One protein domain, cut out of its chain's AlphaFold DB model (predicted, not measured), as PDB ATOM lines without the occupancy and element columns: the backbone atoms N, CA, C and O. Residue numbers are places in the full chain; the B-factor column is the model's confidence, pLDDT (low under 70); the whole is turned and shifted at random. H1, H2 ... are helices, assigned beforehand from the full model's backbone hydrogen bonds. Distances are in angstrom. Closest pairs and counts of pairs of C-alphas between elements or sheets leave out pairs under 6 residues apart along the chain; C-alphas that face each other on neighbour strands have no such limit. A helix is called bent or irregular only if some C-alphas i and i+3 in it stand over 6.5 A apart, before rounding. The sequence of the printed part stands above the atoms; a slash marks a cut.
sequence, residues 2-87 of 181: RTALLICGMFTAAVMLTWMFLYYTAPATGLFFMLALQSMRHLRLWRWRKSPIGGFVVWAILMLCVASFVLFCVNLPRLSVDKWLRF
ATOM      1  N   ARG A   2      28.706 -29.846  41.231       72.44
ATOM      2  CA  ARG A   2      28.706 -29.348  42.623       72.44
ATOM      3  C   ARG A   2      29.757 -30.013  43.526       72.44
ATOM      4  O   ARG A   2      30.510 -29.315  44.182       72.44
ATOM      5  N   THR A   3      29.871 -31.341  43.488       70.12
ATOM      6  CA  THR A   3      30.874 -32.101  44.258       70.12
ATOM      7  C   THR A   3      32.314 -31.770  43.859       70.12
ATOM      8  O   THR A   3      33.148 -31.544  44.719       70.12
ATOM      9  N   ALA A   4      32.598 -31.655  42.559       67.44
ATOM     10  CA  ALA A   4      33.923 -31.284  42.061       67.44
ATOM     11  C   ALA A   4      34.331 -29.860  42.480       67.44
ATOM     12  O   ALA A   4      35.477 -29.642  42.849       67.44
ATOM     13  N   LEU A   5      33.390 -28.907  42.476       75.19
ATOM     14  CA  LEU A   5      33.632 -27.534  42.936       75.19
ATOM     15  C   LEU A   5      33.866 -27.463  44.450       75.19
ATOM     16  O   LEU A   5      34.736 -26.717  44.885       75.19
ATOM     17  N   LEU A   6      33.147 -28.268  45.241       78.06
ATOM     18  CA  LEU A   6      33.379 -28.385  46.685       78.06
ATOM     19  C   LEU A   6      34.757 -28.982  46.993       78.06
ATOM     20  O   LEU A   6      35.475 -28.440  47.827       78.06
ATOM     21  N   ILE A   7      35.163 -30.037  46.276       75.94
ATOM     22  CA  ILE A   7      36.502 -30.633  46.417       75.94
ATOM     23  C   ILE A   7      37.579 -29.628  45.986       75.94
ATOM     24  O   ILE A   7      38.579 -29.485  46.680       75.94
ATOM     25  N   CYS A   8      37.367 -28.874  44.901       72.75
ATOM     26  CA  CYS A   8      38.291 -27.818  44.473       72.75
ATOM     27  C   CYS A   8      38.408 -26.697  45.514       72.75
ATOM     28  O   CYS A   8      39.513 -26.237  45.793       72.75
ATOM     29  N   GLY A   9      37.285 -26.265  46.094       76.06
ATOM     30  CA  GLY A   9      37.252 -25.242  47.140       76.06
ATOM     31  C   GLY A   9      37.961 -25.690  48.418       76.06
ATOM     32  O   GLY A   9      38.831 -24.977  48.911       76.06
ATOM     33  N   MET A  10      37.666 -26.902  48.903       75.88
ATOM     34  CA  MET A  10      38.363 -27.505  50.046       75.88
ATOM     35  C   MET A  10      39.858 -27.688  49.779       75.88
ATOM     36  O   MET A  10      40.667 -27.389  50.649       75.88
ATOM     37  N   PHE A  11      40.233 -28.141  48.579       72.69
ATOM     38  CA  PHE A  11      41.632 -28.297  48.196       72.69
ATOM     39  C   PHE A  11      42.358 -26.945  48.169       72.69
ATOM     40  O   PHE A  11      43.434 -26.822  48.734       72.69
ATOM     41  N   THR A  12      41.743 -25.905  47.599       70.19
ATOM     42  CA  THR A  12      42.322 -24.548  47.554       70.19
ATOM     43  C   THR A  12      42.480 -23.963  48.961       70.19
ATOM     44  O   THR A  12      43.516 -23.379  49.269       70.19
ATOM     45  N   ALA A  13      41.496 -24.172  49.841       72.06
ATOM     46  CA  ALA A  13      41.573 -23.766  51.243       72.06
ATOM     47  C   ALA A  13      42.674 -24.529  52.006       72.06
ATOM     48  O   ALA A  13      43.433 -23.916  52.751       72.06
ATOM     49  N   ALA A  14      42.822 -25.838  51.774       67.25
ATOM     50  CA  ALA A  14      43.893 -26.648  52.359       67.25
ATOM     51  C   ALA A  14      45.292 -26.237  51.853       67.25
ATOM     52  O   ALA A  14      46.248 -26.204  52.630       67.25
ATOM     53  N   VAL A  15      45.406 -25.862  50.574       65.12
ATOM     54  CA  VAL A  15      46.643 -25.326  49.979       65.12
ATOM     55  C   VAL A  15      47.009 -23.967  50.589       65.12
ATOM     56  O   VAL A  15      48.179 -23.721  50.849       65.12
ATOM     57  N   MET A  16      46.030 -23.103  50.881       63.62
ATOM     58  CA  MET A  16      46.258 -21.794  51.522       63.62
ATOM     59  C   MET A  16      46.690 -21.895  52.995       63.62
ATOM     60  O   MET A  16      47.265 -20.951  53.531       63.62
ATOM     61  N   LEU A  17      46.415 -23.024  53.653       64.62
ATOM     62  CA  LEU A  17      46.728 -23.259  55.068       64.62
ATOM     63  C   LEU A  17      48.129 -23.847  55.299       64.62
ATOM     64  O   LEU A  17      48.542 -24.000  56.447       64.62
ATOM     65  N   THR A  18      48.863 -24.200  54.242       56.25
ATOM     66  CA  THR A  18      50.149 -24.899  54.351       56.25
ATOM     67  C   THR A  18      51.264 -24.137  53.640       56.25
ATOM     68  O   THR A  18      51.047 -23.500  52.613       56.25
ATOM     69  N   TRP A  19      52.489 -24.223  54.169       57.50
ATOM     70  CA  TRP A  19      53.715 -23.800  53.478       57.50
ATOM     71  C   TRP A  19      54.014 -24.776  52.323       57.50
ATOM     72  O   TRP A  19      54.959 -25.562  52.372       57.50
ATOM     73  N   MET A  20      53.136 -24.816  51.320       55.88
ATOM     74  CA  MET A  20      53.151 -25.828  50.268       55.88
ATOM     75  C   MET A  20      54.023 -25.403  49.085       55.88
ATOM     76  O   MET A  20      53.745 -24.429  48.389       55.88
ATOM     77  N   PHE A  21      55.040 -26.208  48.791       61.00
ATOM     78  CA  PHE A  21      55.707 -26.193  47.493       61.00
ATOM     79  C   PHE A  21      54.807 -26.772  46.389       61.00
ATOM     80  O   PHE A  21      53.988 -27.659  46.629       61.00
ATOM     81  N   LEU A  22      55.008 -26.317  45.148       59.66
ATOM     82  CA  LEU A  22      54.176 -26.650  43.981       59.66
ATOM     83  C   LEU A  22      53.962 -28.166  43.775       59.66
ATOM     84  O   LEU A  22      52.899 -28.579  43.315       59.66
ATOM     85  N   TYR A  23      54.931 -29.007  44.154       69.38
ATOM     86  CA  TYR A  23      54.859 -30.465  43.995       69.38
ATOM     87  C   TYR A  23      53.848 -31.157  44.924       69.38
ATOM     88  O   TYR A  23      53.396 -32.258  44.615       69.38
ATOM     89  N   TYR A  24      53.403 -30.514  46.003       71.94
ATOM     90  CA  TYR A  24      52.344 -31.070  46.847       71.94
ATOM     91  C   TYR A  24      50.941 -30.960  46.228       71.94
ATOM     92  O   TYR A  24      49.980 -31.515  46.758       71.94
ATOM     93  N   THR A  25      50.809 -30.283  45.084       73.62
ATOM     94  CA  THR A  25      49.535 -30.194  44.361       73.62
ATOM     95  C   THR A  25      49.219 -31.429  43.511       73.62
ATOM     96  O   THR A  25      48.113 -31.534  42.975       73.62
ATOM     97  N   ALA A  26      50.141 -32.398  43.439       80.81
ATOM     98  CA  ALA A  26      49.992 -33.631  42.665       80.81
ATOM     99  C   ALA A  26      48.681 -34.413  42.932       80.81
ATOM    100  O   ALA A  26      48.062 -34.878  41.975       80.81
ATOM    101  N   PRO A  27      48.163 -34.524  44.175       81.06
ATOM    102  CA  PRO A  27      46.892 -35.213  44.414       81.06
ATOM    103  C   PRO A  27      45.684 -34.542  43.737       81.06
ATOM    104  O   PRO A  27      44.714 -35.218  43.399       81.06
ATOM    105  N   ALA A  28      45.730 -33.228  43.488       80.88
ATOM    106  CA  ALA A  28      44.654 -32.519  42.793       80.88
ATOM    107  C   ALA A  28      44.747 -32.590  41.268       80.88
ATOM    108  O   ALA A  28      43.798 -32.192  40.588       80.88
ATOM    109  N   THR A  29      45.836 -33.114  40.699       83.06
ATOM    110  CA  THR A  29      46.019 -33.183  39.242       83.06
ATOM    111  C   THR A  29      44.846 -33.896  38.558       83.06
ATOM    112  O   THR A  29      44.329 -33.406  37.554       83.06
ATOM    113  N   GLY A  30      44.341 -34.992  39.136       85.25
ATOM    114  CA  GLY A  30      43.170 -35.701  38.604       85.25
ATOM    115  C   GLY A  30      41.904 -34.835  38.550       85.25
ATOM    116  O   GLY A  30      41.170 -34.866  37.562       85.25
ATOM    117  N   LEU A  31      41.677 -34.001  39.571       83.88
ATOM    118  CA  LEU A  31      40.539 -33.081  39.616       83.88
ATOM    119  C   LEU A  31      40.648 -31.993  38.541       83.88
ATOM    120  O   LEU A  31      39.659 -31.703  37.864       83.88
ATOM    121  N   PHE A  32      41.847 -31.439  38.332       82.81
ATOM    122  CA  PHE A  32      42.098 -30.484  37.250       82.81
ATOM    123  C   PHE A  32      41.812 -31.095  35.876       82.81
ATOM    124  O   PHE A  32      41.111 -30.475  35.073       82.81
ATOM    125  N   PHE A  33      42.262 -32.327  35.621       87.31
ATOM    126  CA  PHE A  33      41.951 -33.027  34.371       87.31
ATOM    127  C   PHE A  33      40.449 -33.261  34.196       87.31
ATOM    128  O   PHE A  33      39.914 -32.998  33.119       87.31
ATOM    129  N   MET A  34      39.742 -33.693  35.245       86.94
ATOM    130  CA  MET A  34      38.288 -33.876  35.184       86.94
ATOM    131  C   MET A  34      37.556 -32.569  34.854       86.94
ATOM    132  O   MET A  34      36.667 -32.563  33.998       86.94
ATOM    133  N   LEU A  35      37.932 -31.456  35.492       86.19
ATOM    134  CA  LEU A  35      37.341 -30.144  35.219       86.19
ATOM    135  C   LEU A  35      37.665 -29.658  33.803       86.19
ATOM    136  O   LEU A  35      36.766 -29.165  33.116       86.19
ATOM    137  N   ALA A  36      38.899 -29.843  33.332       86.25
ATOM    138  CA  ALA A  36      39.311 -29.470  31.981       86.25
ATOM    139  C   ALA A  36      38.549 -30.271  30.913       86.25
ATOM    140  O   ALA A  36      37.963 -29.682  30.004       86.25
ATOM    141  N   LEU A  37      38.475 -31.600  31.054       89.00
ATOM    142  CA  LEU A  37      37.721 -32.479  30.150       89.00
ATOM    143  C   LEU A  37      36.236 -32.120  30.121       89.00
ATOM    144  O   LEU A  37      35.635 -32.014  29.050       89.00
ATOM    145  N   GLN A  38      35.643 -31.888  31.290       89.50
ATOM    146  CA  GLN A  38      34.244 -31.501  31.389       89.50
ATOM    147  C   GLN A  38      33.989 -30.126  30.751       89.50
ATOM    148  O   GLN A  38      32.990 -29.958  30.049       89.50
ATOM    149  N   SER A  39      34.896 -29.166  30.939       85.94
ATOM    150  CA  SER A  39      34.824 -27.838  30.314       85.94
ATOM    151  C   SER A  39      34.935 -27.934  28.795       85.94
ATOM    152  O   SER A  39      34.106 -27.368  28.088       85.94
ATOM    153  N   MET A  40      35.876 -28.731  28.279       86.88
ATOM    154  CA  MET A  40      36.016 -28.992  26.843       86.88
ATOM    155  C   MET A  40      34.787 -29.696  26.259       86.88
ATOM    156  O   MET A  40      34.374 -29.379  25.145       86.88
ATOM    157  N   ARG A  41      34.152 -30.609  27.006       88.12
ATOM    158  CA  ARG A  41      32.909 -31.269  26.580       88.12
ATOM    159  C   ARG A  41      31.763 -30.269  26.415       88.12
ATOM    160  O   ARG A  41      31.077 -30.304  25.397       88.12
ATOM    161  N   HIS A  42      31.575 -29.374  27.386       87.19
ATOM    162  CA  HIS A  42      30.569 -28.305  27.299       87.19
ATOM    163  C   HIS A  42      30.895 -27.311  26.184       87.19
ATOM    164  O   HIS A  42      30.015 -26.953  25.405       87.19
ATOM    165  N   LEU A  43      32.168 -26.937  26.050       87.44
ATOM    166  CA  LEU A  43      32.634 -26.027  25.010       87.44
ATOM    167  C   LEU A  43      32.440 -26.611  23.607       87.44
ATOM    168  O   LEU A  43      32.031 -25.893  22.707       87.44
ATOM    169  N   ARG A  44      32.641 -27.920  23.417       87.69
ATOM    170  CA  ARG A  44      32.407 -28.593  22.129       87.69
ATOM    171  C   ARG A  44      30.941 -28.545  21.694       87.69
ATOM    172  O   ARG A  44      30.666 -28.485  20.498       87.69
ATOM    173  N   LEU A  45      30.013 -28.573  22.650       87.56
ATOM    174  CA  LEU A  45      28.570 -28.481  22.398       87.56
ATOM    175  C   LEU A  45      28.090 -27.033  22.223       87.56
ATOM    176  O   LEU A  45      26.959 -26.810  21.783       87.56
ATOM    177  N   TRP A  46      28.937 -26.050  22.539       86.12
ATOM    178  CA  TRP A  46      28.602 -24.639  22.431       86.12
ATOM    179  C   TRP A  46      28.393 -24.215  20.974       86.12
ATOM    180  O   TRP A  46      29.178 -24.530  20.074       86.12
ATOM    181  N   ARG A  47      27.308 -23.469  20.752       85.25
ATOM    182  CA  ARG A  47      26.939 -22.910  19.454       85.25
ATOM    183  C   ARG A  47      26.888 -21.394  19.551       85.25
ATOM    184  O   ARG A  47      26.090 -20.852  20.313       85.25
ATOM    185  N   TRP A  48      27.685 -20.713  18.739       81.31
ATOM    186  CA  TRP A  48      27.618 -19.260  18.605       81.31
ATOM    187  C   TRP A  48      26.726 -18.906  17.418       81.31
ATOM    188  O   TRP A  48      26.974 -19.363  16.303       81.31
ATOM    189  N   ARG A  49      25.655 -18.134  17.654       77.62
ATOM    190  CA  ARG A  49      24.663 -17.741  16.627       77.62
ATOM    191  C   ARG A  49      24.245 -18.917  15.718       77.62
ATOM    192  O   ARG A  49      24.306 -18.824  14.498       77.62
ATOM    193  N   LYS A  50      23.846 -20.039  16.336       81.06
ATOM    194  CA  LYS A  50      23.444 -21.322  15.704       81.06
ATOM    195  C   LYS A  50      24.561 -22.138  15.024       81.06
ATOM    196  O   LYS A  50      24.310 -23.297  14.701       81.06
ATOM    197  N   SER A  51      25.781 -21.617  14.891       81.38
ATOM    198  CA  SER A  51      26.917 -22.339  14.294       81.38
ATOM    199  C   SER A  51      27.694 -23.166  15.334       81.38
ATOM    200  O   SER A  51      27.992 -22.645  16.414       81.38
ATOM    201  N   PRO A  52      28.059 -24.434  15.051       82.56
ATOM    202  CA  PRO A  52      28.773 -25.317  15.980       82.56
ATOM    203  C   PRO A  52      30.286 -25.031  16.022       82.56
ATOM    204  O   PRO A  52      31.111 -25.873  15.678       82.56
ATOM    205  N   ILE A  53      30.661 -23.825  16.454       90.00
ATOM    206  CA  ILE A  53      32.063 -23.365  16.507       90.00
ATOM    207  C   ILE A  53      32.849 -24.018  17.662       90.00
ATOM    208  O   ILE A  53      34.077 -24.074  17.624       90.00
ATOM    209  N   GLY A  54      32.165 -24.589  18.658       85.88
ATOM    210  CA  GLY A  54      32.782 -25.194  19.838       85.88
ATOM    211  C   GLY A  54      33.885 -26.217  19.549       85.88
ATOM    212  O   GLY A  54      34.927 -26.210  20.202       85.88
ATOM    213  N   GLY A  55      33.700 -27.071  18.537       87.88
ATOM    214  CA  GLY A  55      34.711 -28.057  18.141       87.88
ATOM    215  C   GLY A  55      36.002 -27.422  17.618       87.88
ATOM    216  O   GLY A  55      37.088 -27.864  17.986       87.88
ATOM    217  N   PHE A  56      35.887 -26.359  16.817       91.00
ATOM    218  CA  PHE A  56      37.039 -25.605  16.321       91.00
ATOM    219  C   PHE A  56      37.811 -24.951  17.471       91.00
ATOM    220  O   PHE A  56      39.032 -25.042  17.519       91.00
ATOM    221  N   VAL A  57      37.101 -24.364  18.442       89.81
ATOM    222  CA  VAL A  57      37.727 -23.723  19.611       89.81
ATOM    223  C   VAL A  57      38.511 -24.734  20.449       89.81
ATOM    224  O   VAL A  57      39.638 -24.447  20.840       89.81
ATOM    225  N   VAL A  58      37.964 -25.932  20.689       90.12
ATOM    226  CA  VAL A  58      38.688 -26.989  21.421       90.12
ATOM    227  C   VAL A  58      39.970 -27.388  20.687       90.12
ATOM    228  O   VAL A  58      41.025 -27.463  21.311       90.12
ATOM    229  N   TRP A  59      39.911 -27.589  19.368       92.81
ATOM    230  CA  TRP A  59      41.104 -27.903  18.574       92.81
ATOM    231  C   TRP A  59      42.134 -26.775  18.582       92.81
ATOM    232  O   TRP A  59      43.321 -27.052  18.726       92.81
ATOM    233  N   ALA A  60      41.699 -25.517  18.490       92.12
ATOM    234  CA  ALA A  60      42.590 -24.365  18.577       92.12
ATOM    235  C   ALA A  60      43.314 -24.304  19.934       92.12
ATOM    236  O   ALA A  60      44.524 -24.092  19.967       92.12
ATOM    237  N   ILE A  61      42.603 -24.562  21.040       89.75
ATOM    238  CA  ILE A  61      43.197 -24.633  22.385       89.75
ATOM    239  C   ILE A  61      44.218 -25.771  22.466       89.75
ATOM    240  O   ILE A  61      45.332 -25.550  22.931       89.75
ATOM    241  N   LEU A  62      43.878 -26.972  21.987       92.00
ATOM    242  CA  LEU A  62      44.798 -28.114  22.012       92.00
ATOM    243  C   LEU A  62      46.050 -27.857  21.167       92.00
ATOM    244  O   LEU A  62      47.157 -28.126  21.630       92.00
ATOM    245  N   MET A  63      45.894 -27.291  19.969       94.31
ATOM    246  CA  MET A  63      47.020 -26.918  19.107       94.31
ATOM    247  C   MET A  63      47.898 -25.855  19.765       94.31
ATOM    248  O   MET A  63      49.119 -25.961  19.700       94.31
ATOM    249  N   LEU A  64      47.302 -24.874  20.449       93.81
ATOM    250  CA  LEU A  64      48.051 -23.884  21.219       93.81
ATOM    251  C   LEU A  64      48.817 -24.541  22.374       93.81
ATOM    252  O   LEU A  64      50.000 -24.267  22.533       93.81
ATOM    253  N   CYS A  65      48.191 -25.447  23.133       89.75
ATOM    254  CA  CYS A  65      48.865 -26.190  24.202       89.75
ATOM    255  C   CYS A  65      50.048 -27.011  23.672       89.75
ATOM    256  O   CYS A  65      51.127 -26.973  24.262       89.75
ATOM    257  N   VAL A  66      49.868 -27.718  22.551       94.56
ATOM    258  CA  VAL A  66      50.944 -28.477  21.897       94.56
ATOM    259  C   VAL A  66      52.045 -27.539  21.414       94.56
ATOM    260  O   VAL A  66      53.212 -27.793  21.692       94.56
ATOM    261  N   ALA A  67      51.705 -26.430  20.755       94.06
ATOM    262  CA  ALA A  67      52.682 -25.447  20.297       94.06
ATOM    263  C   ALA A  67      53.470 -24.841  21.470       94.06
ATOM    264  O   ALA A  67      54.695 -24.774  21.410       94.06
ATOM    265  N   SER A  68      52.800 -24.464  22.563       90.06
ATOM    266  CA  SER A  68      53.450 -23.987  23.788       90.06
ATOM    267  C   SER A  68      54.366 -25.045  24.401       90.06
ATOM    268  O   SER A  68      55.469 -24.712  24.828       90.06
ATOM    269  N   PHE A  69      53.951 -26.314  24.416       89.81
ATOM    270  CA  PHE A  69      54.779 -27.413  24.910       89.81
ATOM    271  C   PHE A  69      56.009 -27.652  24.024       89.81
ATOM    272  O   PHE A  69      57.119 -27.768  24.535       89.81
ATOM    273  N   VAL A  70      55.847 -27.644  22.699       93.94
ATOM    274  CA  VAL A  70      56.962 -27.756  21.746       93.94
ATOM    275  C   VAL A  70      57.932 -26.590  21.921       93.94
ATOM    276  O   VAL A  70      59.135 -26.815  22.042       93.94
ATOM    277  N   LEU A  71      57.431 -25.354  22.008       90.94
ATOM    278  CA  LEU A  71      58.259 -24.178  22.281       90.94
ATOM    279  C   LEU A  71      59.003 -24.315  23.614       90.94
ATOM    280  O   LEU A  71      60.191 -23.999  23.677       90.94
ATOM    281  N   PHE A  72      58.348 -24.821  24.660       85.00
ATOM    282  CA  PHE A  72      58.994 -25.105  25.939       85.00
ATOM    283  C   PHE A  72      60.123 -26.135  25.789       85.00
ATOM    284  O   PHE A  72      61.240 -25.864  26.224       85.00
ATOM    285  N   CYS A  73      59.880 -27.268  25.124       85.44
ATOM    286  CA  CYS A  73      60.889 -28.305  24.886       85.44
ATOM    287  C   CYS A  73      62.080 -27.792  24.065       85.44
ATOM    288  O   CYS A  73      63.223 -28.073  24.411       85.44
ATOM    289  N   VAL A  74      61.830 -27.000  23.019       89.69
ATOM    290  CA  VAL A  74      62.885 -26.407  22.178       89.69
ATOM    291  C   VAL A  74      63.731 -25.398  22.962       89.69
ATOM    292  O   VAL A  74      64.934 -25.289  22.733       89.69
ATOM    293  N   ASN A  75      63.134 -24.677  23.915       82.50
ATOM    294  CA  ASN A  75      63.855 -23.732  24.773       82.50
ATOM    295  C   ASN A  75      64.449 -24.375  26.036       82.50
ATOM    296  O   ASN A  75      65.246 -23.735  26.726       82.50
ATOM    297  N   LEU A  76      64.112 -25.633  26.331       77.38
ATOM    298  CA  LEU A  76      64.581 -26.347  27.516       77.38
ATOM    299  C   LEU A  76      66.115 -26.397  27.617       77.38
ATOM    300  O   LEU A  76      66.613 -26.119  28.706       77.38
ATOM    301  N   PRO A  77      66.891 -26.647  26.539       73.44
ATOM    302  CA  PRO A  77      68.351 -26.637  26.615       73.44
ATOM    303  C   PRO A  77      68.914 -25.278  27.044       73.44
ATOM    304  O   PRO A  77      69.787 -25.221  27.906       73.44
ATOM    305  N   ARG A  78      68.362 -24.175  26.520       66.94
ATOM    306  CA  ARG A  78      68.782 -22.806  26.877       66.94
ATOM    307  C   ARG A  78      68.500 -22.509  28.349       66.94
ATOM    308  O   ARG A  78      69.382 -22.067  29.073       66.94
ATOM    309  N   LEU A  79      67.304 -22.875  28.811       61.78
ATOM    310  CA  LEU A  79      66.926 -22.795  30.225       61.78
ATOM    311  C   LEU A  79      67.778 -23.718  31.110       61.78
ATOM    312  O   LEU A  79      67.984 -23.413  32.281       61.78
ATOM    313  N   SER A  80      68.248 -24.854  30.585       59.53
ATOM    314  CA  SER A  80      69.026 -25.844  31.334       59.53
ATOM    315  C   SER A  80      70.482 -25.432  31.541       59.53
ATOM    316  O   SER A  80      70.984 -25.644  32.637       59.53
ATOM    317  N   VAL A  81      71.132 -24.783  30.567       57.72
ATOM    318  CA  VAL A  81      72.499 -24.247  30.725       57.72
ATOM    319  C   VAL A  81      72.503 -23.110  31.750       57.72
ATOM    320  O   VAL A  81      73.290 -23.142  32.697       57.72
ATOM    321  N   ASP A  82      71.544 -22.186  31.650       57.00
ATOM    322  CA  ASP A  82      71.368 -21.109  32.633       57.00
ATOM    323  C   ASP A  82      71.003 -21.648  34.024       57.00
ATOM    324  O   ASP A  82      71.413 -21.085  35.037       57.00
ATOM    325  N   LYS A  83      70.255 -22.756  34.110       54.88
ATOM    326  CA  LYS A  83      69.972 -23.433  35.384       54.88
ATOM    327  C   LYS A  83      71.166 -24.211  35.928       54.88
ATOM    328  O   LYS A  83      71.371 -24.190  37.132       54.88
ATOM    329  N   TRP A  84      71.974 -24.854  35.090       50.78
ATOM    330  CA  TRP A  84      73.190 -25.543  35.530       50.78
ATOM    331  C   TRP A  84      74.195 -24.547  36.120       50.78
ATOM    332  O   TRP A  84      74.786 -24.801  37.170       50.78
ATOM    333  N   LEU A  85      74.278 -23.347  35.534       53.34
ATOM    334  CA  LEU A  85      74.999 -22.205  36.101       53.34
ATOM    335  C   LEU A  85      74.448 -21.744  37.465       53.34
ATOM    336  O   LEU A  85      75.225 -21.267  38.295       53.34
ATOM    337  N   ARG A  86      73.146 -21.948  37.718       63.25
ATOM    338  CA  ARG A  86      72.455 -21.677  38.995       63.25
ATOM    339  C   ARG A  86      72.576 -22.795  40.036       63.25
ATOM    340  O   ARG A  86      72.144 -22.574  41.161       63.25
ATOM    341  N   PHE A  87      73.151 -23.958  39.712       77.25
ATOM    342  CA  PHE A  87      73.404 -25.035  40.678       77.25
ATOM    343  C   PHE A  87      74.890 -25.066  41.055       77.25
ATOM    344  O   PHE A  87      75.662 -25.865  40.513       77.25
TER     345      PHE A  87
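Overview. This is residues 2 to 87 of the 181 residues of an uncharacterized protein of Pyrinomonadaceae bacterium (UniProt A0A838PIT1). Three helices fold back and forth in a flat, open zigzag: H2 and H3 make a V closing near residue 50, and H1 folds back over the first part of H2. Residues 62 to 87 stick out. The printed part has 86 residues with H1, H2 and H3 in order, all helix, no named strand; it is only just extended, close to loose, with a radius of gyration of the C-alphas of 18.2 A and spans of 56 by 36 by 17 A.

Arrangement. Start at H1, residues 2 to 16; it touches H2, residues 22 to 45, through 25 to 35 alone, closest at C-alphas 4 and 31, 7.3 A, a helical hairpin at a shallow tilt of 31 degrees. H2 is irregular, C-alphas 24 and 27 being 7.3 A apart, with a kink of 61 degrees near residue 29. H3, residues 54 to 85, was assigned as one helix by its hydrogen bonds but is bent, C-alphas 74 and 77 being 7.0 A apart; arms H3a, 54 to 74, and H3b, 77 to 85, stand at a steep tilt of 46 degrees. Residues 40 to 45 of H2 touch 54 to 58 of H3a, closest at C-alphas 44 and 54, 4.1 A, a helical hairpin at 34 degrees, shallow but only just short of steep. H3b touches no helix; H1 and H3a are apart. Every O i to N i+4 pair is within hydrogen-bond range in H1, H3a and H3b, and 14 of 20 in H2.

Along the chain. Find C-alpha 2 at (28.706, -29.348, 42.623); H1 runs 21.1 A, H2 33.5 A, H3a 30.2 A, and H3b 12.4 A to C-alpha 85 at (74.999, -22.205, 36.101).

Size, cuts and confidence. Look to Lys 50 and Phe 87 for the farthest C-alphas, 56.0 A apart. The printed part has no cut; the link H1 to H2 is tight, H2 to H3 short. pLDDT is under 70 at residue 4, 14 to 23 and 78 to 86.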